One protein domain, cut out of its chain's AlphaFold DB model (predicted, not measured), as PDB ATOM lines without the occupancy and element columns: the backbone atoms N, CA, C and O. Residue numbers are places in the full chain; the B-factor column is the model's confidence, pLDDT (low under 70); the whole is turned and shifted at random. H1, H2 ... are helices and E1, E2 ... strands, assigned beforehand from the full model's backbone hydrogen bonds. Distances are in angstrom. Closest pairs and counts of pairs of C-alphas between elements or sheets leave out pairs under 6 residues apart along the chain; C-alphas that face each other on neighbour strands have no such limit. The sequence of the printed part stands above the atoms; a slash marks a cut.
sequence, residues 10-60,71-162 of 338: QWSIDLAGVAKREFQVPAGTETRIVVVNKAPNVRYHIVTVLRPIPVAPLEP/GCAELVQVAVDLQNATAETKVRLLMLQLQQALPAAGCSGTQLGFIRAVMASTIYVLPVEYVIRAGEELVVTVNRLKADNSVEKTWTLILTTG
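What this domain is: This is residues 10 to 60 and 71 to 162 of the 338 residues of an uncharacterized protein of Acidobacteria bacterium (UniProt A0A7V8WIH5). The domain has two lobes: a strand lobe, in which the small parallel pair E1 and E3 lies over part of one face of a twisted four-stranded sheet as a small sandwich, and a helical lobe of H1, H2 and H3, packed as a triangle toward one end of the longest axis. The stretch from H3 to E5, residues 122 to 135, runs back from the helical lobe into the strand lobe and pairs briefly with E3 on the way. The printed part has 143 residues, with three named helices and six named strands in the order E1 E2 E3 E4 H1 H2 H3 E5 E6, and its class is mixed, helices and strands. The larger sheet has the order E2, E6, E5, E4 and is mixed, while the sheet of E1 and E3 is parallel. The whole is only just compact, close to loose, with a radius of gyration of the C-alphas of 17.4 A and spans of 52 by 35 by 29 A.

How they stand to each other: The larger sheet holds E2, residues 20 to 24, E6, residues 151 to 160, E5, residues 136 to 145, and E4, residues 43 to 52; E2 and E4 are its edge strands. E5 and E6 are a hairpin, antiparallel at 164 degrees, with N 140 and O 157 at 2.8 A, within hydrogen-bond range. E4 is antiparallel to E5 at 162 degrees, with N 47 and O 141 at 2.9 A. E2 is parallel to E6 at 11 degrees, with N 158 and O 21 at 2.9 A. The second sheet has E1, residues 10 to 14, parallel to E3, residues 30 to 36, at 26 degrees, with N 13 and O 34 at 2.9 A. The two sheets form a sandwich, two sheets face to face: the parts that face each other are 9.8 A centre to centre, and the strands of the one stand at 24 degrees to those of the other. The closest C-alphas of E1 and E6 are those of Ile 13 and Leu 157, 6.7 A apart. Residues 34 to 35 of E3 pair antiparallel with residues 124 to 125, and residues 30 to 31 with residues 130 to 131. H1, residues 72 to 83, and H2, residues 88 to 101, are a helical hairpin; they touch, closest at the C-alphas of Leu 82 and Val 91, 5.8 A, at a shallow tilt of 20 degrees, opposite ways. H1 also touches H3, residues 109 to 121, closest at the C-alphas of Ala 79 and Ile 115, 5.7 A, at a shallow tilt of 27 degrees, the same way. H2 and H3 are close but not clearly touching; the C-alphas of Met 95 and Met 119 are closest, 6.9 A. H1, H2 and H3 are not on the larger sheet. In H1, H2 and H3 every O i to N i+4 pair is within hydrogen-bond range.

Where its parts are: E4, residues 43 to 52, is 29.2 A from first to last C-alpha, E5, residues 136 to 145, is 28.2 A, and E6, residues 151 to 160, is 25.3 A, ending at C-alpha 160 at (352.083, 137.160, 300.108). E1 begins at C-alpha 10 at (345.839, 125.423, 294.387). E3 is 19.5 A long. H2 is 20.3 A, H3 18.4 A and H1 16.4 A, with C-alpha 72 at (326.846, 101.853, 301.761).

The domain as a whole: The C-alphas farthest apart are those of Pro 54 and Ser 108, 52.8 A. Residues 61 to 70, in the link from E4 to H1, are not printed, and C-alphas 60 and 71 are 35.1 A apart across this cut. Of the links that are printed whole, H3 to E5 is long, with 14 residues. The mean pLDDT of the printed part is 83.2; residue 40 and residues 50 to 60 are under 70.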
ATOM      1  N   GLN A  10     347.105 125.485 293.664       88.31
ATOM      2  CA  GLN A  10     345.839 125.423 294.387       88.31
ATOM      3  C   GLN A  10     346.044 125.643 295.893       88.31
ATOM      4  O   GLN A  10     346.743 124.871 296.548       88.31
ATOM      5  N   TRP A  11     345.369 126.647 296.454       88.19
ATOM      6  CA  TRP A  11     345.430 126.998 297.877       88.19
ATOM      7  C   TRP A  11     344.064 126.817 298.539       88.19
ATOM      8  O   TRP A  11     343.047 127.250 297.995       88.19
ATOM      9  N   SER A  12     344.030 126.185 299.717       88.06
ATOM     10  CA  SER A  12     342.781 125.855 300.413       88.06
ATOM     11  C   SER A  12     342.537 126.678 301.683       88.06
ATOM     12  O   SER A  12     343.382 126.761 302.578       88.06
ATOM     13  N   ILE A  13     341.331 127.242 301.791       89.50
ATOM     14  CA  ILE A  13     340.801 127.840 303.023       89.50
ATOM     15  C   ILE A  13     339.943 126.787 303.717       89.50
ATOM     16  O   ILE A  13     338.819 126.520 303.298       89.50
ATOM     17  N   ASP A  14     340.488 126.172 304.764       92.62
ATOM     18  CA  ASP A  14     339.777 125.210 305.607       92.62
ATOM     19  C   ASP A  14     338.960 125.949 306.670       92.62
ATOM     20  O   ASP A  14     339.519 126.425 307.660       92.62
ATOM     21  N   LEU A  15     337.639 126.029 306.484       90.06
ATOM     22  CA  LEU A  15     336.746 126.710 307.429       90.06
ATOM     23  C   LEU A  15     336.604 125.964 308.773       90.06
ATOM     24  O   LEU A  15     336.132 126.535 309.754       90.06
ATOM     25  N   ALA A  16     337.064 124.711 308.849       86.06
ATOM     26  CA  ALA A  16     337.195 123.952 310.091       86.06
ATOM     27  C   ALA A  16     338.570 124.128 310.773       86.06
ATOM     28  O   ALA A  16     338.822 123.508 311.806       86.06
ATOM     29  N   GLY A  17     339.479 124.904 310.172       85.62
ATOM     30  CA  GLY A  17     340.839 125.134 310.653       85.62
ATOM     31  C   GLY A  17     341.022 126.452 311.415       85.62
ATOM     32  O   GLY A  17     340.068 127.105 311.834       85.62
ATOM     33  N   VAL A  18     342.287 126.851 311.580       84.38
ATOM     34  CA  VAL A  18     342.674 128.154 312.151       84.38
ATOM     35  C   VAL A  18     342.130 129.325 311.324       84.38
ATOM     36  O   VAL A  18     342.203 129.318 310.096       84.38
ATOM     37  N   ALA A  19     341.624 130.350 312.015       81.31
ATOM     38  CA  ALA A  19     340.952 131.501 311.409       81.31
ATOM     39  C   ALA A  19     341.862 132.374 310.525       81.31
ATOM     40  O   ALA A  19     341.379 132.993 309.583       81.31
ATOM     41  N   LYS A  20     343.173 132.418 310.793       83.88
ATOM     42  CA  LYS A  20     344.160 133.107 309.950       83.88
ATOM     43  C   LYS A  20     345.174 132.089 309.429       83.88
ATOM     44  O   LYS A  20     345.632 131.241 310.194       83.88
ATOM     45  N   ARG A  21     345.547 132.195 308.151       85.75
ATOM     46  CA  ARG A  21     346.717 131.524 307.556       85.75
ATOM     47  C   ARG A  21     347.465 132.484 306.641       85.75
ATOM     48  O   ARG A  21     346.844 133.280 305.940       85.75
ATOM     49  N   GLU A  22     348.787 132.388 306.647       82.38
ATOM     50  CA  GLU A  22     349.690 133.229 305.863       82.38
ATOM     51  C   GLU A  22     350.705 132.328 305.156       82.38
ATOM     52  O   GLU A  22     351.302 131.457 305.790       82.38
ATOM     53  N   PHE A  23     350.877 132.510 303.846       83.94
ATOM     54  CA  PHE A  23     351.816 131.733 303.036       83.94
ATOM     55  C   PHE A  23     352.621 132.657 302.123       83.94
ATOM     56  O   PHE A  23     352.052 133.516 301.446       83.94
ATOM     57  N   GLN A  24     353.937 132.443 302.060       76.44
ATOM     58  CA  GLN A  24     354.770 133.067 301.033       76.44
ATOM     59  C   GLN A  24     354.644 132.297 299.719       76.44
ATOM     60  O   GLN A  24     354.808 131.077 299.694       76.44
ATOM     61  N   VAL A  25     354.381 133.017 298.631       83.31
ATOM     62  CA  VAL A  25     354.194 132.456 297.286       83.31
ATOM     63  C   VAL A  25     355.182 133.132 296.324       83.31
ATOM     64  O   VAL A  25     355.400 134.343 296.440       83.31
ATOM     65  N   PRO A  26     355.810 132.407 295.375       77.69
ATOM     66  CA  PRO A  26     356.652 133.035 294.359       77.69
ATOM     67  C   PRO A  26     355.860 134.040 293.508       77.69
ATOM     68  O   PRO A  26     354.718 133.781 293.123       77.69
ATOM     69  N   ALA A  27     356.467 135.182 293.185       71.69
ATOM     70  CA  ALA A  27     355.848 136.182 292.316       71.69
ATOM     71  C   ALA A  27     355.577 135.616 290.912       71.69
ATOM     72  O   ALA A  27     356.413 134.904 290.358       71.69
ATOM     73  N   GLY A  28     354.423 135.953 290.333       74.50
ATOM     74  CA  GLY A  28     353.988 135.429 289.035       74.50
ATOM     75  C   GLY A  28     353.396 134.017 289.086       74.50
ATOM     76  O   GLY A  28     353.068 133.470 288.039       74.50
ATOM     77  N   THR A  29     353.221 133.430 290.276       78.62
ATOM     78  CA  THR A  29     352.460 132.182 290.426       78.62
ATOM     79  C   THR A  29     350.983 132.448 290.134       78.62
ATOM     80  O   THR A  29     350.354 133.270 290.803       78.62
ATOM     81  N   GLU A  30     350.417 131.729 289.166       80.75
ATOM     82  CA  GLU A  30     348.967 131.622 288.986       80.75
ATOM     83  C   GLU A  30     348.380 130.844 290.168       80.75
ATOM     84  O   GLU A  30     348.824 129.734 290.472       80.75
ATOM     85  N   THR A  31     347.410 131.431 290.871       84.25
ATOM     86  CA  THR A  31     346.829 130.851 292.087       84.25
ATOM     87  C   THR A  31     345.325 130.642 291.969       84.25
ATOM     88  O   THR A  31     344.576 131.526 291.546       84.25
ATOM     89  N   ARG A  32     344.874 129.459 292.400       86.12
ATOM     90  CA  ARG A  32     343.462 129.075 292.460       86.12
ATOM     91  C   ARG A  32     343.052 128.853 293.910       86.12
ATOM     92  O   ARG A  32     343.593 127.975 294.582       86.12
ATOM     93  N   ILE A  33     342.088 129.633 294.394       89.38
ATOM     94  CA  ILE A  33     341.617 129.546 295.781       89.38
ATOM     95  C   ILE A  33     340.399 128.625 295.867       89.38
ATOM     96  O   ILE A  33     339.423 128.783 295.129       89.38
ATOM     97  N   VAL A  34     340.448 127.685 296.808       90.31
ATOM     98  CA  VAL A  34     339.365 126.740 297.098       90.31
ATOM     99  C   VAL A  34     338.974 126.857 298.566       90.31
ATOM    100  O   VAL A  34     339.783 126.625 299.458       90.31
ATOM    101  N   VAL A  35     337.720 127.189 298.841       89.88
ATOM    102  CA  VAL A  35     337.154 127.137 300.190       89.88
ATOM    103  C   VAL A  35     336.627 125.724 300.429       89.88
ATOM    104  O   VAL A  35     335.850 125.210 299.624       89.88
ATOM    105  N   VAL A  36     337.058 125.084 301.516       92.62
ATOM    106  CA  VAL A  36     336.685 123.706 301.879       92.62
ATOM    107  C   VAL A  36     336.034 123.658 303.261       92.62
ATOM    108  O   VAL A  36     336.239 124.543 304.092       92.62
ATOM    109  N   ASN A  37     335.257 122.600 303.509       91.81
ATOM    110  CA  ASN A  37     334.479 122.394 304.736       91.81
ATOM    111  C   ASN A  37     333.414 123.484 304.984       91.81
ATOM    112  O   ASN A  37     333.118 123.843 306.124       91.81
ATOM    113  N   LYS A  38     332.810 123.996 303.903       93.31
ATOM    114  CA  LYS A  38     331.659 124.908 303.946       93.31
ATOM    115  C   LYS A  38     330.410 124.178 304.452       93.31
ATOM    116  O   LYS A  38     330.086 123.104 303.948       93.31
ATOM    117  N   ALA A  39     329.670 124.783 305.383       84.88
ATOM    118  CA  ALA A  39     328.363 124.269 305.793       84.88
ATOM    119  C   ALA A  39     327.307 124.533 304.689       84.88
ATOM    120  O   ALA A  39     327.152 125.682 304.259       84.88
ATOM    121  N   PRO A  40     326.574 123.509 304.211       67.31
ATOM    122  CA  PRO A  40     325.785 123.596 302.974       67.31
ATOM    123  C   PRO A  40     324.592 124.566 303.037       67.31
ATOM    124  O   PRO A  40     324.241 125.150 302.015       67.31
ATOM    125  N   ASN A  41     324.023 124.802 304.225       76.19
ATOM    126  CA  ASN A  41     322.853 125.674 304.428       76.19
ATOM    127  C   ASN A  41     323.193 127.047 305.045       76.19
ATOM    128  O   ASN A  41     322.311 127.753 305.532       76.19
ATOM    129  N   VAL A  42     324.471 127.435 305.048       83.31
ATOM    130  CA  VAL A  42     324.947 128.696 305.636       83.31
ATOM    131  C   VAL A  42     325.347 129.676 304.530       83.31
ATOM    132  O   VAL A  42     325.967 129.302 303.531       83.31
ATOM    133  N   ARG A  43     324.987 130.956 304.696       78.00
ATOM    134  CA  ARG A  43     325.373 132.027 303.768       78.00
ATOM    135  C   ARG A  43     326.767 132.539 304.120       78.00
ATOM    136  O   ARG A  43     327.048 132.850 305.276       78.00
ATOM    137  N   TYR A  44     327.619 132.652 303.105       83.56
ATOM    138  CA  TYR A  44     328.973 133.174 303.237       83.56
ATOM    139  C   TYR A  44     329.172 134.345 302.277       83.56
ATOM    140  O   TYR A  44     328.762 134.270 301.120       83.56
ATOM    141  N   HIS A  45     329.823 135.404 302.750       73.56
ATOM    142  CA  HIS A  45     330.288 136.512 301.924       73.56
ATOM    143  C   HIS A  45     331.809 136.420 301.805       73.56
ATOM    144  O   HIS A  45     332.505 136.411 302.822       73.56
ATOM    145  N   ILE A  46     332.319 136.308 300.578       81.25
ATOM    146  CA  ILE A  46     333.753 136.171 300.303       81.25
ATOM    147  C   ILE A  46     334.233 137.461 299.650       81.25
ATOM    148  O   ILE A  46     333.737 137.842 298.593       81.25
ATOM    149  N   VAL A  47     335.204 138.117 300.279       76.38
ATOM    150  CA  VAL A  47     335.826 139.342 299.778       76.38
ATOM    151  C   VAL A  47     337.288 139.042 299.476       76.38
ATOM    152  O   VAL A  47     338.037 138.639 300.362       76.38
ATOM    153  N   THR A  48     337.695 139.240 298.225       71.44
ATOM    154  CA  THR A  48     339.091 139.119 297.786       71.44
ATOM    155  C   THR A  48     339.656 140.505 297.532       71.44
ATOM    156  O   THR A  48     339.048 141.280 296.794       71.44
ATOM    157  N   VAL A  49     340.809 140.824 298.119       76.50
ATOM    158  CA  VAL A  49     341.448 142.135 297.976       76.50
ATOM    159  C   VAL A  49     342.940 141.961 297.722       76.50
ATOM    160  O   VAL A  49     343.622 141.283 298.483       76.50
ATOM    161  N   LEU A  50     343.439 142.595 296.662       66.25
ATOM    162  CA  LEU A  50     344.862 142.659 296.330       66.25
ATOM    163  C   LEU A  50     345.453 143.954 296.926       66.25
ATOM    164  O   LEU A  50     344.910 145.034 296.675       66.25
ATOM    165  N   ARG A  51     346.504 143.865 297.751       63.19
ATOM    166  CA  ARG A  51     347.122 145.002 298.485       63.19
ATOM    167  C   ARG A  51     348.653 144.854 298.592       63.19
ATOM    168  O   ARG A  51     349.169 143.807 298.225       63.19
ATOM    169  N   PRO A  52     349.399 145.880 299.048       47.19
ATOM    170  CA  PRO A  52     350.808 145.762 299.445       47.19
ATOM    171  C   PRO A  52     350.984 145.441 300.949       47.19
ATOM    172  O   PRO A  52     350.109 145.736 301.758       47.19
ATOM    173  N   ILE A  53     352.138 144.867 301.323       51.31
ATOM    174  CA  ILE A  53     352.267 143.924 302.460       51.31
ATOM    175  C   ILE A  53     353.095 144.443 303.664       51.31
ATOM    176  O   ILE A  53     354.269 144.783 303.484       51.31
ATOM    177  N   PRO A  54     352.562 144.384 304.903       39.78
ATOM    178  CA  PRO A  54     353.304 144.361 306.175       39.78
ATOM    179  C   PRO A  54     353.297 142.968 306.875       39.78
ATOM    180  O   PRO A  54     352.554 142.073 306.499       39.78
ATOM    181  N   VAL A  55     354.138 142.762 307.902       30.94
ATOM    182  CA  VAL A  55     354.649 141.447 308.403       30.94
ATOM    183  C   VAL A  55     354.377 141.301 309.923       30.94
ATOM    184  O   VAL A  55     354.542 142.302 310.614       30.94
ATOM    185  N   ALA A  56     354.037 140.176 310.591       33.12
ATOM    186  CA  ALA A  56     353.621 138.776 310.285       33.12
ATOM    187  C   ALA A  56     352.856 138.243 311.557       33.12
ATOM    188  O   ALA A  56     351.996 138.995 312.025       33.12
ATOM    189  N   PRO A  57     353.176 137.122 312.270       30.27
ATOM    190  CA  PRO A  57     353.451 135.712 311.914       30.27
ATOM    191  C   PRO A  57     352.318 134.738 312.372       30.27
ATOM    192  O   PRO A  57     351.273 135.187 312.843       30.27
ATOM    193  N   LEU A  58     352.518 133.409 312.267       25.55
ATOM    194  CA  LEU A  58     351.594 132.349 312.741       25.55
ATOM    195  C   LEU A  58     352.304 131.044 313.180       25.55
ATOM    196  O   LEU A  58     353.437 130.793 312.779       25.55
ATOM    197  N   GLU A  59     351.595 130.200 313.948       28.11
ATOM    198  CA  GLU A  59     352.067 128.931 314.551       28.11
ATOM    199  C   GLU A  59     351.134 127.704 314.268       28.11
ATOM    200  O   GLU A  59     350.061 127.888 313.680       28.11
ATOM    201  N   PRO A  60     351.542 126.445 314.583       34.12
ATOM    202  CA  PRO A  60     351.084 125.222 313.890       34.12
ATOM    203  C   PRO A  60     350.077 124.322 314.650       34.12
ATOM    204  O   PRO A  60     349.891 124.452 315.854       34.12
ATOM    205  N   GLY A  71     329.480 100.323 305.640       82.38
ATOM    206  CA  GLY A  71     328.611  99.883 304.550       82.38
ATOM    207  C   GLY A  71     327.915 101.034 303.808       82.38
ATOM    208  O   GLY A  71     327.764 102.144 304.313       82.38
ATOM    209  N   CYS A  72     327.419 100.781 302.591       87.31
ATOM    210  CA  CYS A  72     326.846 101.853 301.761       87.31
ATOM    211  C   CYS A  72     325.623 102.557 302.388       87.31
ATOM    212  O   CYS A  72     325.475 103.769 302.244       87.31
ATOM    213  N   ALA A  73     324.748 101.824 303.089       88.44
ATOM    214  CA  ALA A  73     323.590 102.424 303.758       88.44
ATOM    215  C   ALA A  73     324.017 103.446 304.830       88.44
ATOM    216  O   ALA A  73     323.429 104.521 304.935       88.44
ATOM    217  N   GLU A  74     325.097 103.145 305.551       89.31
ATOM    218  CA  GLU A  74     325.699 104.035 306.542       89.31
ATOM    219  C   GLU A  74     326.324 105.255 305.854       89.31
ATOM    220  O   GLU A  74     326.110 106.372 306.309       89.31
ATOM    221  N   LEU A  75     326.988 105.100 304.699       89.50
ATOM    222  CA  LEU A  75     327.509 106.247 303.936       89.50
ATOM    223  C   LEU A  75     326.422 107.174 303.386       89.50
ATOM    224  O   LEU A  75     326.630 108.386 303.326       89.50
ATOM    225  N   VAL A  76     325.253 106.643 303.013       91.81
ATOM    226  CA  VAL A  76     324.101 107.485 302.658       91.81
ATOM    227  C   VAL A  76     323.636 108.283 303.879       91.81
ATOM    228  O   VAL A  76     323.388 109.480 303.743       91.81
ATOM    229  N   GLN A  77     323.600 107.681 305.073       93.12
ATOM    230  CA  GLN A  77     323.280 108.409 306.304       93.12
ATOM    231  C   GLN A  77     324.351 109.454 306.657       93.12
ATOM    232  O   GLN A  77     324.002 110.591 306.956       93.12
ATOM    233  N   VAL A  78     325.645 109.137 306.538       91.56
ATOM    234  CA  VAL A  78     326.748 110.100 306.736       91.56
ATOM    235  C   VAL A  78     326.641 111.272 305.748       91.56
ATOM    236  O   VAL A  78     326.908 112.415 306.118       91.56
ATOM    237  N   ALA A  79     326.192 111.036 304.510       91.06
ATOM    238  CA  ALA A  79     325.916 112.101 303.547       91.06
ATOM    239  C   ALA A  79     324.674 112.941 303.919       91.06
ATOM    240  O   ALA A  79     324.712 114.163 303.787       91.06
ATOM    241  N   VAL A  80     323.604 112.342 304.452       92.44
ATOM    242  CA  VAL A  80     322.459 113.094 305.012       92.44
ATOM    243  C   VAL A  80     322.894 113.936 306.221       92.44
ATOM    244  O   VAL A  80     322.542 115.112 306.325       92.44
ATOM    245  N   ASP A  81     323.719 113.386 307.107       93.38
ATOM    246  CA  ASP A  81     324.271 114.090 308.267       93.38
ATOM    247  C   ASP A  81     325.206 115.237 307.858       93.38
ATOM    248  O   ASP A  81     325.226 116.282 308.514       93.38
ATOM    249  N   LEU A  82     325.950 115.067 306.759       92.81
ATOM    250  CA  LEU A  82     326.804 116.091 306.156       92.81
ATOM    251  C   LEU A  82     325.971 117.221 305.542       92.81
ATOM    252  O   LEU A  82     326.272 118.394 305.763       92.81
ATOM    253  N   GLN A  83     324.888 116.879 304.838       92.56
ATOM    254  CA  GLN A  83     323.935 117.844 304.287       92.56
ATOM    255  C   GLN A  83     323.240 118.674 305.384       92.56
ATOM    256  O   GLN A  83     322.880 119.828 305.156       92.56
ATOM    257  N   ASN A  84     323.099 118.115 306.589       93.38
ATOM    258  CA  ASN A  84     322.483 118.766 307.746       93.38
ATOM    259  C   ASN A  84     323.495 119.375 308.743       93.38
ATOM    260  O   ASN A  84     323.100 119.905 309.782       93.38
ATOM    261  N   ALA A  85     324.803 119.327 308.463       93.25
ATOM    262  CA  ALA A  85     325.828 119.812 309.384       93.25
ATOM    263  C   ALA A  85     325.882 121.354 309.456       93.25
ATOM    264  O   ALA A  85     326.118 122.044 308.464       93.25
ATOM    265  N   THR A  86     325.725 121.902 310.666       91.00
ATOM    266  CA  THR A  86     325.718 123.354 310.951       91.00
ATOM    267  C   THR A  86     327.064 123.911 311.439       91.00
ATOM    268  O   THR A  86     327.221 125.129 311.577       91.00
ATOM    269  N   ALA A  87     328.043 123.040 311.697       90.88
ATOM    270  CA  ALA A  87     329.374 123.384 312.195       90.88
ATOM    271  C   ALA A  87     330.463 122.834 311.267       90.88
ATOM    272  O   ALA A  87     330.460 121.652 310.918       90.88
ATOM    273  N   GLU A  88     331.424 123.686 310.910       91.56
ATOM    274  CA  GLU A  88     332.473 123.385 309.929       91.56
ATOM    275  C   GLU A  88     333.370 122.208 310.370       91.56
ATOM    276  O   GLU A  88     333.762 121.367 309.562       91.56
ATOM    277  N   THR A  89     333.622 122.069 311.675       89.19
ATOM    278  CA  THR A  89     334.346 120.923 312.252       89.19
ATOM    279  C   THR A  89     333.619 119.593 312.049       89.19
ATOM    280  O   THR A  89     334.269 118.596 311.739       89.19
ATOM    281  N   LYS A  90     332.279 119.567 312.144       91.88
ATOM    282  CA  LYS A  90     331.478 118.364 311.857       91.88
ATOM    283  C   LYS A  90     331.506 118.031 310.362       91.88
ATOM    284  O   LYS A  90     331.692 116.868 310.016       91.88
ATOM    285  N   VAL A  91     331.405 119.043 309.491       90.94
ATOM    286  CA  VAL A  91     331.550 118.891 308.027       90.94
ATOM    287  C   VAL A  91     332.874 118.197 307.689       90.94
ATOM    288  O   VAL A  91     332.875 117.212 306.957       90.94
ATOM    289  N   ARG A  92     333.990 118.646 308.280       91.50
ATOM    290  CA  ARG A  92     335.319 118.050 308.067       91.50
ATOM    291  C   ARG A  92     335.401 116.576 308.478       91.50
ATOM    292  O   ARG A  92     335.980 115.785 307.738       91.50
ATOM    293  N   LEU A  93     334.861 116.207 309.641       92.44
ATOM    294  CA  LEU A  93     334.899 114.820 310.130       92.44
ATOM    295  C   LEU A  93     334.086 113.883 309.224       92.44
ATOM    296  O   LEU A  93     334.604 112.863 308.776       92.44
ATOM    297  N   LEU A  94     332.859 114.276 308.875       93.25
ATOM    298  CA  LEU A  94     331.989 113.505 307.980       93.25
ATOM    299  C   LEU A  94     332.573 113.400 306.558       93.25
ATOM    300  O   LEU A  94     332.492 112.348 305.929       93.25
ATOM    301  N   MET A  95     333.226 114.457 306.054       94.00
ATOM    302  CA  MET A  95     333.941 114.417 304.770       94.00
ATOM    303  C   MET A  95     335.096 113.407 304.769       94.00
ATOM    304  O   MET A  95     335.259 112.694 303.781       94.00
ATOM    305  N   LEU A  96     335.871 113.313 305.856       89.75
ATOM    306  CA  LEU A  96     336.940 112.313 305.989       89.75
ATOM    307  C   LEU A  96     336.376 110.886 306.028       89.75
ATOM    308  O   LEU A  96     336.873 110.019 305.311       89.75
ATOM    309  N   GLN A  97     335.308 110.667 306.798       91.44
ATOM    310  CA  GLN A  97     334.606 109.385 306.898       91.44
ATOM    311  C   GLN A  97     334.081 108.915 305.529       91.44
ATOM    312  O   GLN A  97     334.332 107.780 305.122       91.44
ATOM    313  N   LEU A  98     333.436 109.808 304.763       92.44
ATOM    314  CA  LEU A  98     333.023 109.518 303.385       92.44
ATOM    315  C   LEU A  98     334.227 109.216 302.484       92.44
ATOM    316  O   LEU A  98     334.212 108.212 301.782       92.44
ATOM    317  N   GLN A  99     335.279 110.042 302.501       93.12
ATOM    318  CA  GLN A  99     336.456 109.849 301.642       93.12
ATOM    319  C   GLN A  99     337.173 108.513 301.883       93.12
ATOM    320  O   GLN A  99     337.642 107.907 300.922       93.12
ATOM    321  N   GLN A 100     337.248 108.054 303.135       90.81
ATOM    322  CA  GLN A 100     337.907 106.795 303.495       90.81
ATOM    323  C   GLN A 100     337.079 105.564 303.100       90.81
ATOM    324  O   GLN A 100     337.643 104.588 302.607       90.81
ATOM    325  N   ALA A 101     335.755 105.606 303.270       89.81
ATOM    326  CA  ALA A 101     334.891 104.445 303.052       89.81
ATOM    327  C   ALA A 101     334.312 104.331 301.624       89.81
ATOM    328  O   ALA A 101     334.018 103.224 301.169       89.81
ATOM    329  N   LEU A 102     334.184 105.438 300.877       90.56
ATOM    330  CA  LEU A 102     333.617 105.445 299.517       90.56
ATOM    331  C   LEU A 102     334.304 104.488 298.514       90.56
ATOM    332  O   LEU A 102     333.589 103.948 297.673       90.56
ATOM    333  N   PRO A 103     335.634 104.240 298.555       88.38
ATOM    334  CA  PRO A 103     336.279 103.281 297.650       88.38
ATOM    335  C   PRO A 103     335.910 101.813 297.913       88.38
ATOM    336  O   PRO A 103     336.022 100.996 297.002       88.38
ATOM    337  N   ALA A 104     335.502 101.475 299.142       83.69
ATOM    338  CA  ALA A 104     335.196 100.106 299.566       83.69
ATOM    339  C   ALA A 104     333.687  99.805 299.582       83.69
ATOM    340  O   ALA A 104     333.276  98.657 299.405       83.69
ATOM    341  N   ALA A 105     332.846 100.822 299.773       76.56
ATOM    342  CA  ALA A 105     331.403 100.656 299.775       76.56
ATOM    343  C   ALA A 105     330.868 100.393 298.356       76.56
ATOM    344  O   ALA A 105     330.873 101.279 297.500       76.56
ATOM    345  N   GLY A 106     330.334  99.187 298.132       86.88
ATOM    346  CA  GLY A 106     329.648  98.769 296.900       86.88
ATOM    347  C   GLY A 106     328.304  99.474 296.672       86.88
ATOM    348  O   GLY A 106     327.262  98.828 296.586       86.88
ATOM    349  N   CYS A 107     328.312 100.804 296.627       88.94
ATOM    350  CA  CYS A 107     327.134 101.639 296.454       88.94
ATOM    351  C   CYS A 107     326.580 101.598 295.027       88.94
ATOM    352  O   CYS A 107     327.323 101.606 294.046       88.94
ATOM    353  N   SER A 108     325.251 101.659 294.910       90.62
ATOM    354  CA  SER A 108     324.588 101.827 293.614       90.62
ATOM    355  C   SER A 108     324.865 103.212 293.006       90.62
ATOM    356  O   SER A 108     325.183 104.176 293.709       90.62
ATOM    357  N   GLY A 109     324.716 103.337 291.682       88.75
ATOM    358  CA  GLY A 109     325.036 104.573 290.958       88.75
ATOM    359  C   GLY A 109     324.254 105.809 291.429       88.75
ATOM    360  O   GLY A 109     324.809 106.906 291.463       88.75
ATOM    361  N   THR A 110     323.001 105.641 291.857       87.88
ATOM    362  CA  THR A 110     322.169 106.729 292.403       87.88
ATOM    363  C   THR A 110     322.663 107.189 293.777       87.88
ATOM    364  O   THR A 110     322.779 108.392 294.010       87.88
ATOM    365  N   GLN A 111     323.040 106.255 294.657       90.56
ATOM    366  CA  GLN A 111     323.636 106.555 295.964       90.56
ATOM    367  C   GLN A 111     324.990 107.261 295.812       90.56
ATOM    368  O   GLN A 111     325.222 108.285 296.450       90.56
ATOM    369  N   LEU A 112     325.858 106.783 294.909       88.81
ATOM    370  CA  LEU A 112     327.126 107.450 294.586       88.81
ATOM    371  C   LEU A 112     326.913 108.861 294.023       88.81
ATOM    372  O   LEU A 112     327.669 109.770 294.364       88.81
ATOM    373  N   GLY A 113     325.891 109.059 293.184       82.56
ATOM    374  CA  GLY A 113     325.507 110.375 292.670       82.56
ATOM    375  C   GLY A 113     325.126 111.348 293.788       82.56
ATOM    376  O   GLY A 113     325.661 112.454 293.841       82.56
ATOM    377  N   PHE A 114     324.271 110.911 294.720       88.88
ATOM    378  CA  PHE A 114     323.883 111.699 295.894       88.88
ATOM    379  C   PHE A 114     325.085 112.046 296.785       88.88
ATOM    380  O   PHE A 114     325.325 113.224 297.046       88.88
ATOM    381  N   ILE A 115     325.888 111.051 297.184       90.31
ATOM    382  CA  ILE A 115     327.061 111.264 298.049       90.31
ATOM    383  C   ILE A 115     328.032 112.265 297.399       90.31
ATOM    384  O   ILE A 115     328.446 113.229 298.042       90.31
ATOM    385  N   ARG A 116     328.340 112.106 296.103       90.00
ATOM    386  CA  ARG A 116     329.210 113.038 295.363       90.00
ATOM    387  C   ARG A 116     328.634 114.453 295.292       90.00
ATOM    388  O   ARG A 116     329.395 115.405 295.445       90.00
ATOM    389  N   ALA A 117     327.323 114.605 295.095       81.81
ATOM    390  CA  ALA A 117     326.668 115.913 295.072       81.81
ATOM    391  C   ALA A 117     326.734 116.617 296.440       81.81
ATOM    392  O   ALA A 117     327.069 117.802 296.503       81.81
ATOM    393  N   VAL A 118     326.502 115.889 297.541       86.38
ATOM    394  CA  VAL A 118     326.641 116.444 298.898       86.38
ATOM    395  C   VAL A 118     328.095 116.824 299.179       86.38
ATOM    396  O   VAL A 118     328.347 117.954 299.595       86.38
ATOM    397  N   MET A 119     329.062 115.948 298.893       91.25
ATOM    398  CA  MET A 119     330.488 116.258 299.070       91.25
ATOM    399  C   MET A 119     330.901 117.503 298.271       91.25
ATOM    400  O   MET A 119     331.554 118.390 298.821       91.25
ATOM    401  N   ALA A 120     330.463 117.619 297.012       83.81
ATOM    402  CA  ALA A 120     330.721 118.789 296.172       83.81
ATOM    403  C   ALA A 120     330.134 120.087 296.759       83.81
ATOM    404  O   ALA A 120     330.763 121.135 296.649       83.81
ATOM    405  N   SER A 121     328.982 120.031 297.440       85.88
ATOM    406  CA  SER A 121     328.346 121.210 298.059       85.88
ATOM    407  C   SER A 121     329.162 121.850 299.200       85.88
ATOM    408  O   SER A 121     328.991 123.036 299.495       85.88
ATOM    409  N   THR A 122     330.082 121.087 299.807       89.56
ATOM    410  CA  THR A 122     330.994 121.552 300.874       89.56
ATOM    411  C   THR A 122     332.235 122.283 300.351       89.56
ATOM    412  O   THR A 122     333.012 122.833 301.140       89.56
ATOM    413  N   ILE A 123     332.430 122.291 299.028       86.38
ATOM    414  CA  ILE A 123     333.576 122.879 298.338       86.38
ATOM    415  C   ILE A 123     333.082 124.072 297.520       86.38
ATOM    416  O   ILE A 123     332.131 123.967 296.748       86.38
ATOM    417  N   TYR A 124     333.746 125.217 297.653       81.56
ATOM    418  CA  TYR A 124     333.500 126.377 296.803       81.56
ATOM    419  C   TYR A 124     334.807 126.841 296.168       81.56
ATOM    420  O   TYR A 124     335.737 127.263 296.854       81.56
ATOM    421  N   VAL A 125     334.882 126.740 294.845       81.44
ATOM    422  CA  VAL A 125     336.035 127.178 294.057       81.44
ATOM    423  C   VAL A 125     335.753 128.587 293.551       81.44
ATOM    424  O   VAL A 125     334.687 128.820 292.980       81.44
ATOM    425  N   LEU A 126     336.686 129.525 293.744       75.88
ATOM    426  CA  LEU A 126     336.529 130.856 293.155       75.88
ATOM    427  C   LEU A 126     336.552 130.750 291.616       75.88
ATOM    428  O   LEU A 126     337.397 130.035 291.074       75.88
ATOM    429  N   PRO A 127     335.653 131.449 290.897       74.25
ATOM    430  CA  PRO A 127     335.563 131.375 289.435       74.25
ATOM    431  C   PRO A 127     336.656 132.182 288.712       74.25
ATOM    432  O   PRO A 127     336.663 132.231 287.486       74.25
ATOM    433  N   VAL A 128     337.547 132.838 289.460       78.00
ATOM    434  CA  VAL A 128     338.623 133.696 288.959       78.00
ATOM    435  C   VAL A 128     339.959 133.148 289.456       78.00
ATOM    436  O   VAL A 128     340.093 132.781 290.625       78.00
ATOM    437  N   GLU A 129     340.939 133.107 288.560       82.69
ATOM    438  CA  GLU A 129     342.335 132.805 288.873       82.69
ATOM    439  C   GLU A 129     343.087 134.108 289.159       82.69
ATOM    440  O   GLU A 129     342.863 135.128 288.505       82.69
ATOM    441  N   TYR A 130     343.966 134.088 290.161       85.50
ATOM    442  CA  TYR A 130     344.660 135.282 290.635       85.50
ATOM    443  C   TYR A 130     346.160 135.164 290.360       85.50
ATOM    444  O   TYR A 130     346.817 134.239 290.840       85.50
ATOM    445  N   VAL A 131     346.709 136.127 289.618       85.56
ATOM    446  CA  VAL A 131     348.155 136.271 289.393       85.56
ATOM    447  C   VAL A 131     348.692 137.301 290.377       85.56
ATOM    448  O   VAL A 131     348.399 138.487 290.240       85.56
ATOM    449  N   ILE A 132     349.474 136.857 291.361       82.94
ATOM    450  CA  ILE A 132     350.044 137.741 292.388       82.94
ATOM    451  C   ILE A 132     351.437 138.194 291.932       82.94
ATOM    452  O   ILE A 132     352.350 137.375 291.768       82.94
ATOM    453  N   ARG A 133     351.619 139.494 291.681       80.75
ATOM    454  CA  ARG A 133     352.899 140.077 291.244       80.75
ATOM    455  C   ARG A 133     353.790 140.375 292.447       80.75
ATOM    456  O   ARG A 133     353.328 140.433 293.580       80.75
ATOM    457  N   ALA A 134     355.081 140.595 292.205       77.12
ATOM    458  CA  ALA A 134     356.020 140.954 293.265       77.12
ATOM    459  C   ALA A 134     355.578 142.244 293.985       77.12
ATOM    460  O   ALA A 134     355.370 143.275 293.339       77.12
ATOM    461  N   GLY A 135     355.475 142.192 295.315       74.81
ATOM    462  CA  GLY A 135     354.980 143.297 296.141       74.81
ATOM    463  C   GLY A 135     353.523 143.205 296.562       74.81
ATOM    464  O   GLY A 135     353.097 144.014 297.384       74.81
ATOM    465  N   GLU A 136     352.766 142.276 295.985       81.25
ATOM    466  CA  GLU A 136     351.334 142.131 296.213       81.25
ATOM    467  C   GLU A 136     351.048 140.980 297.190       81.25
ATOM    468  O   GLU A 136     351.685 139.918 297.149       81.25
ATOM    469  N   GLU A 137     350.063 141.197 298.060       87.88
ATOM    470  CA  GLU A 137     349.317 140.168 298.774       87.88
ATOM    471  C   GLU A 137     347.917 140.019 298.179       87.88
ATOM    472  O   GLU A 137     347.255 141.010 297.863       87.88
ATOM    473  N   LEU A 138     347.437 138.780 298.097       89.69
ATOM    474  CA  LEU A 138     346.022 138.462 297.951       89.69
ATOM    475  C   LEU A 138     345.461 138.107 299.330       89.69
ATOM    476  O   LEU A 138     345.789 137.061 299.895       89.69
ATOM    477  N   VAL A 139     344.586 138.965 299.850       91.44
ATOM    478  CA  VAL A 139     343.824 138.729 301.077       91.44
ATOM    479  C   VAL A 139     342.443 138.202 300.702       91.44
ATOM    480  O   VAL A 139     341.663 138.891 300.044       91.44
ATOM    481  N   VAL A 140     342.129 136.979 301.125       89.06
ATOM    482  CA  VAL A 140     340.819 136.346 300.935       89.06
ATOM    483  C   VAL A 140     340.133 136.225 302.286       89.06
ATOM    484  O   VAL A 140     340.515 135.398 303.116       89.06
ATOM    485  N   THR A 141     339.102 137.039 302.489       91.12
ATOM    486  CA  THR A 141     338.295 137.058 303.709       91.12
ATOM    487  C   THR A 141     336.975 136.343 303.454       91.12
ATOM    488  O   THR A 141     336.164 136.792 302.643       91.12
ATOM    489  N   VAL A 142     336.736 135.242 304.162       91.12
ATOM    490  CA  VAL A 142     335.465 134.509 304.162       91.12
ATOM    491  C   VAL A 142     334.706 134.873 305.433       91.12
ATOM    492  O   VAL A 142     335.200 134.640 306.531       91.12
ATOM    493  N   ASN A 143     333.498 135.418 305.301       91.38
ATOM    494  CA  ASN A 143     332.615 135.736 306.421       91.38
ATOM    495  C   ASN A 143     331.410 134.797 306.422       91.38
ATOM    496  O   ASN A 143     330.665 134.762 305.444       91.38
ATOM    497  N   ARG A 144     331.184 134.079 307.523       90.56
ATOM    498  CA  ARG A 144     329.925 133.370 307.794       90.56
ATOM    499  C   ARG A 144     328.891 134.373 308.285       90.56
ATOM    500  O   ARG A 144     329.171 135.119 309.223       90.56
ATOM    501  N   LEU A 145     327.714 134.384 307.664       88.88
ATOM    502  CA  LEU A 145     326.627 135.300 308.000       88.88
ATOM    503  C   LEU A 145     325.522 134.594 308.791       88.88
ATOM    504  O   LEU A 145     325.136 133.470 308.463       88.88
ATOM    505  N   LYS A 146     324.959 135.292 309.779       91.75
ATOM    506  CA  LYS A 146     323.726 134.885 310.467       91.75
ATOM    507  C   LYS A 146     322.488 135.157 309.592       91.75
ATOM    508  O   LYS A 146     322.573 135.671 308.472       91.75
ATOM    509  N   ALA A 147     321.303 134.827 310.109       90.12
ATOM    510  CA  ALA A 147     320.027 135.094 309.437       90.12
ATOM    511  C   ALA A 147     319.807 136.596 309.135       90.12
ATOM    512  O   ALA A 147     319.341 136.938 308.050       90.12
ATOM    513  N   ASP A 148     320.233 137.478 310.043       91.81
ATOM    514  CA  ASP A 148     320.167 138.947 309.935       91.81
ATOM    515  C   ASP A 148     321.255 139.575 309.030       91.81
ATOM    516  O   ASP A 148     321.346 140.796 308.919       91.81
ATOM    517  N   ASN A 149     322.070 138.752 308.357       90.25
ATOM    518  CA  ASN A 149     323.257 139.135 307.580       90.25
ATOM    519  C   ASN A 149     324.432 139.720 308.397       90.25
ATOM    520  O   ASN A 149     325.413 140.159 307.796       90.25
ATOM    521  N   SER A 150     324.399 139.696 309.735       91.00
ATOM    522  CA  SER A 150     325.568 140.031 310.561       91.00
ATOM    523  C   SER A 150     326.647 138.946 310.471       91.00
ATOM    524  O   SER A 150     326.355 137.769 310.237       91.00
ATOM    525  N   VAL A 151     327.914 139.329 310.649       93.12
ATOM    526  CA  VAL A 151     329.048 138.391 310.617       93.12
ATOM    527  C   VAL A 151     329.100 137.589 311.923       93.12
ATOM    528  O   VAL A 151     329.133 138.155 313.013       93.12
ATOM    529  N   GLU A 152     329.103 136.261 311.813       93.56
ATOM    530  CA  GLU A 152     329.239 135.323 312.937       93.56
ATOM    531  C   GLU A 152     330.695 134.885 313.143       93.56
ATOM    532  O   GLU A 152     331.170 134.807 314.272       93.56
ATOM    533  N   LYS A 153     331.398 134.588 312.043       91.50
ATOM    534  CA  LYS A 153     332.800 134.155 312.020       91.50
ATOM    535  C   LYS A 153     333.493 134.684 310.769       91.50
ATOM    536  O   LYS A 153     332.860 134.801 309.717       91.50
ATOM    537  N   THR A 154     334.797 134.904 310.877       91.06
ATOM    538  CA  THR A 154     335.660 135.349 309.780       91.06
ATOM    539  C   THR A 154     336.887 134.450 309.685       91.06
ATOM    540  O   THR A 154     337.512 134.151 310.703       91.06
ATOM    541  N   TRP A 155     337.246 134.064 308.464       94.88
ATOM    542  CA  TRP A 155     338.514 133.421 308.135       94.88
ATOM    543  C   TRP A 155     339.261 134.282 307.121       94.88
ATOM    544  O   TRP A 155     338.649 134.779 306.175       94.88
ATOM    545  N   THR A 156     340.573 134.416 307.284       89.12
ATOM    546  CA  THR A 156     341.428 135.214 306.402       89.12
ATOM    547  C   THR A 156     342.625 134.391 305.940       89.12
ATOM    548  O   THR A 156     343.475 133.995 306.741       89.12
ATOM    549  N   LEU A 157     342.708 134.165 304.630       90.00
ATOM    550  CA  LEU A 157     343.907 133.669 303.959       90.00
ATOM    551  C   LEU A 157     344.681 134.861 303.396       90.00
ATOM    552  O   LEU A 157     344.102 135.678 302.682       90.00
ATOM    553  N   ILE A 158     345.976 134.937 303.686       89.75
ATOM    554  CA  ILE A 158     346.890 135.921 303.098       89.75
ATOM    555  C   ILE A 158     347.938 135.160 302.282       89.75
ATOM    556  O   ILE A 158     348.735 134.401 302.836       89.75
ATOM    557  N   LEU A 159     347.928 135.349 300.962       87.94
ATOM    558  CA  LEU A 159     348.989 134.882 300.068       87.94
ATOM    559  C   LEU A 159     349.890 136.068 299.740       87.94
ATOM    560  O   LEU A 159     349.428 137.025 299.129       87.94
ATOM    561  N   THR A 160     351.154 136.019 300.150       89.19
ATOM    562  CA  THR A 160     352.083 137.160 300.108       89.19
ATOM    563  C   THR A 160     353.288 136.873 299.213       89.19
ATOM    564  O   THR A 160     353.944 135.840 299.348       89.19
ATOM    565  N   THR A 161     353.628 137.808 298.320       82.69
ATOM    566  CA  THR A 161     354.893 137.781 297.552       82.69
ATOM    567  C   THR A 161     356.017 138.578 298.227       82.69
ATOM    568  O   THR A 161     357.068 138.815 297.627       82.69
ATOM    569  N   GLY A 162     355.829 138.980 299.491       82.75
ATOM    570  CA  GLY A 162     356.688 139.913 300.228       82.75
ATOM    571  C   GLY A 162     356.762 141.317 299.610       82.75
ATOM    572  O   GLY A 162     356.123 141.616 298.606       82.75
TER     573      GLY A 162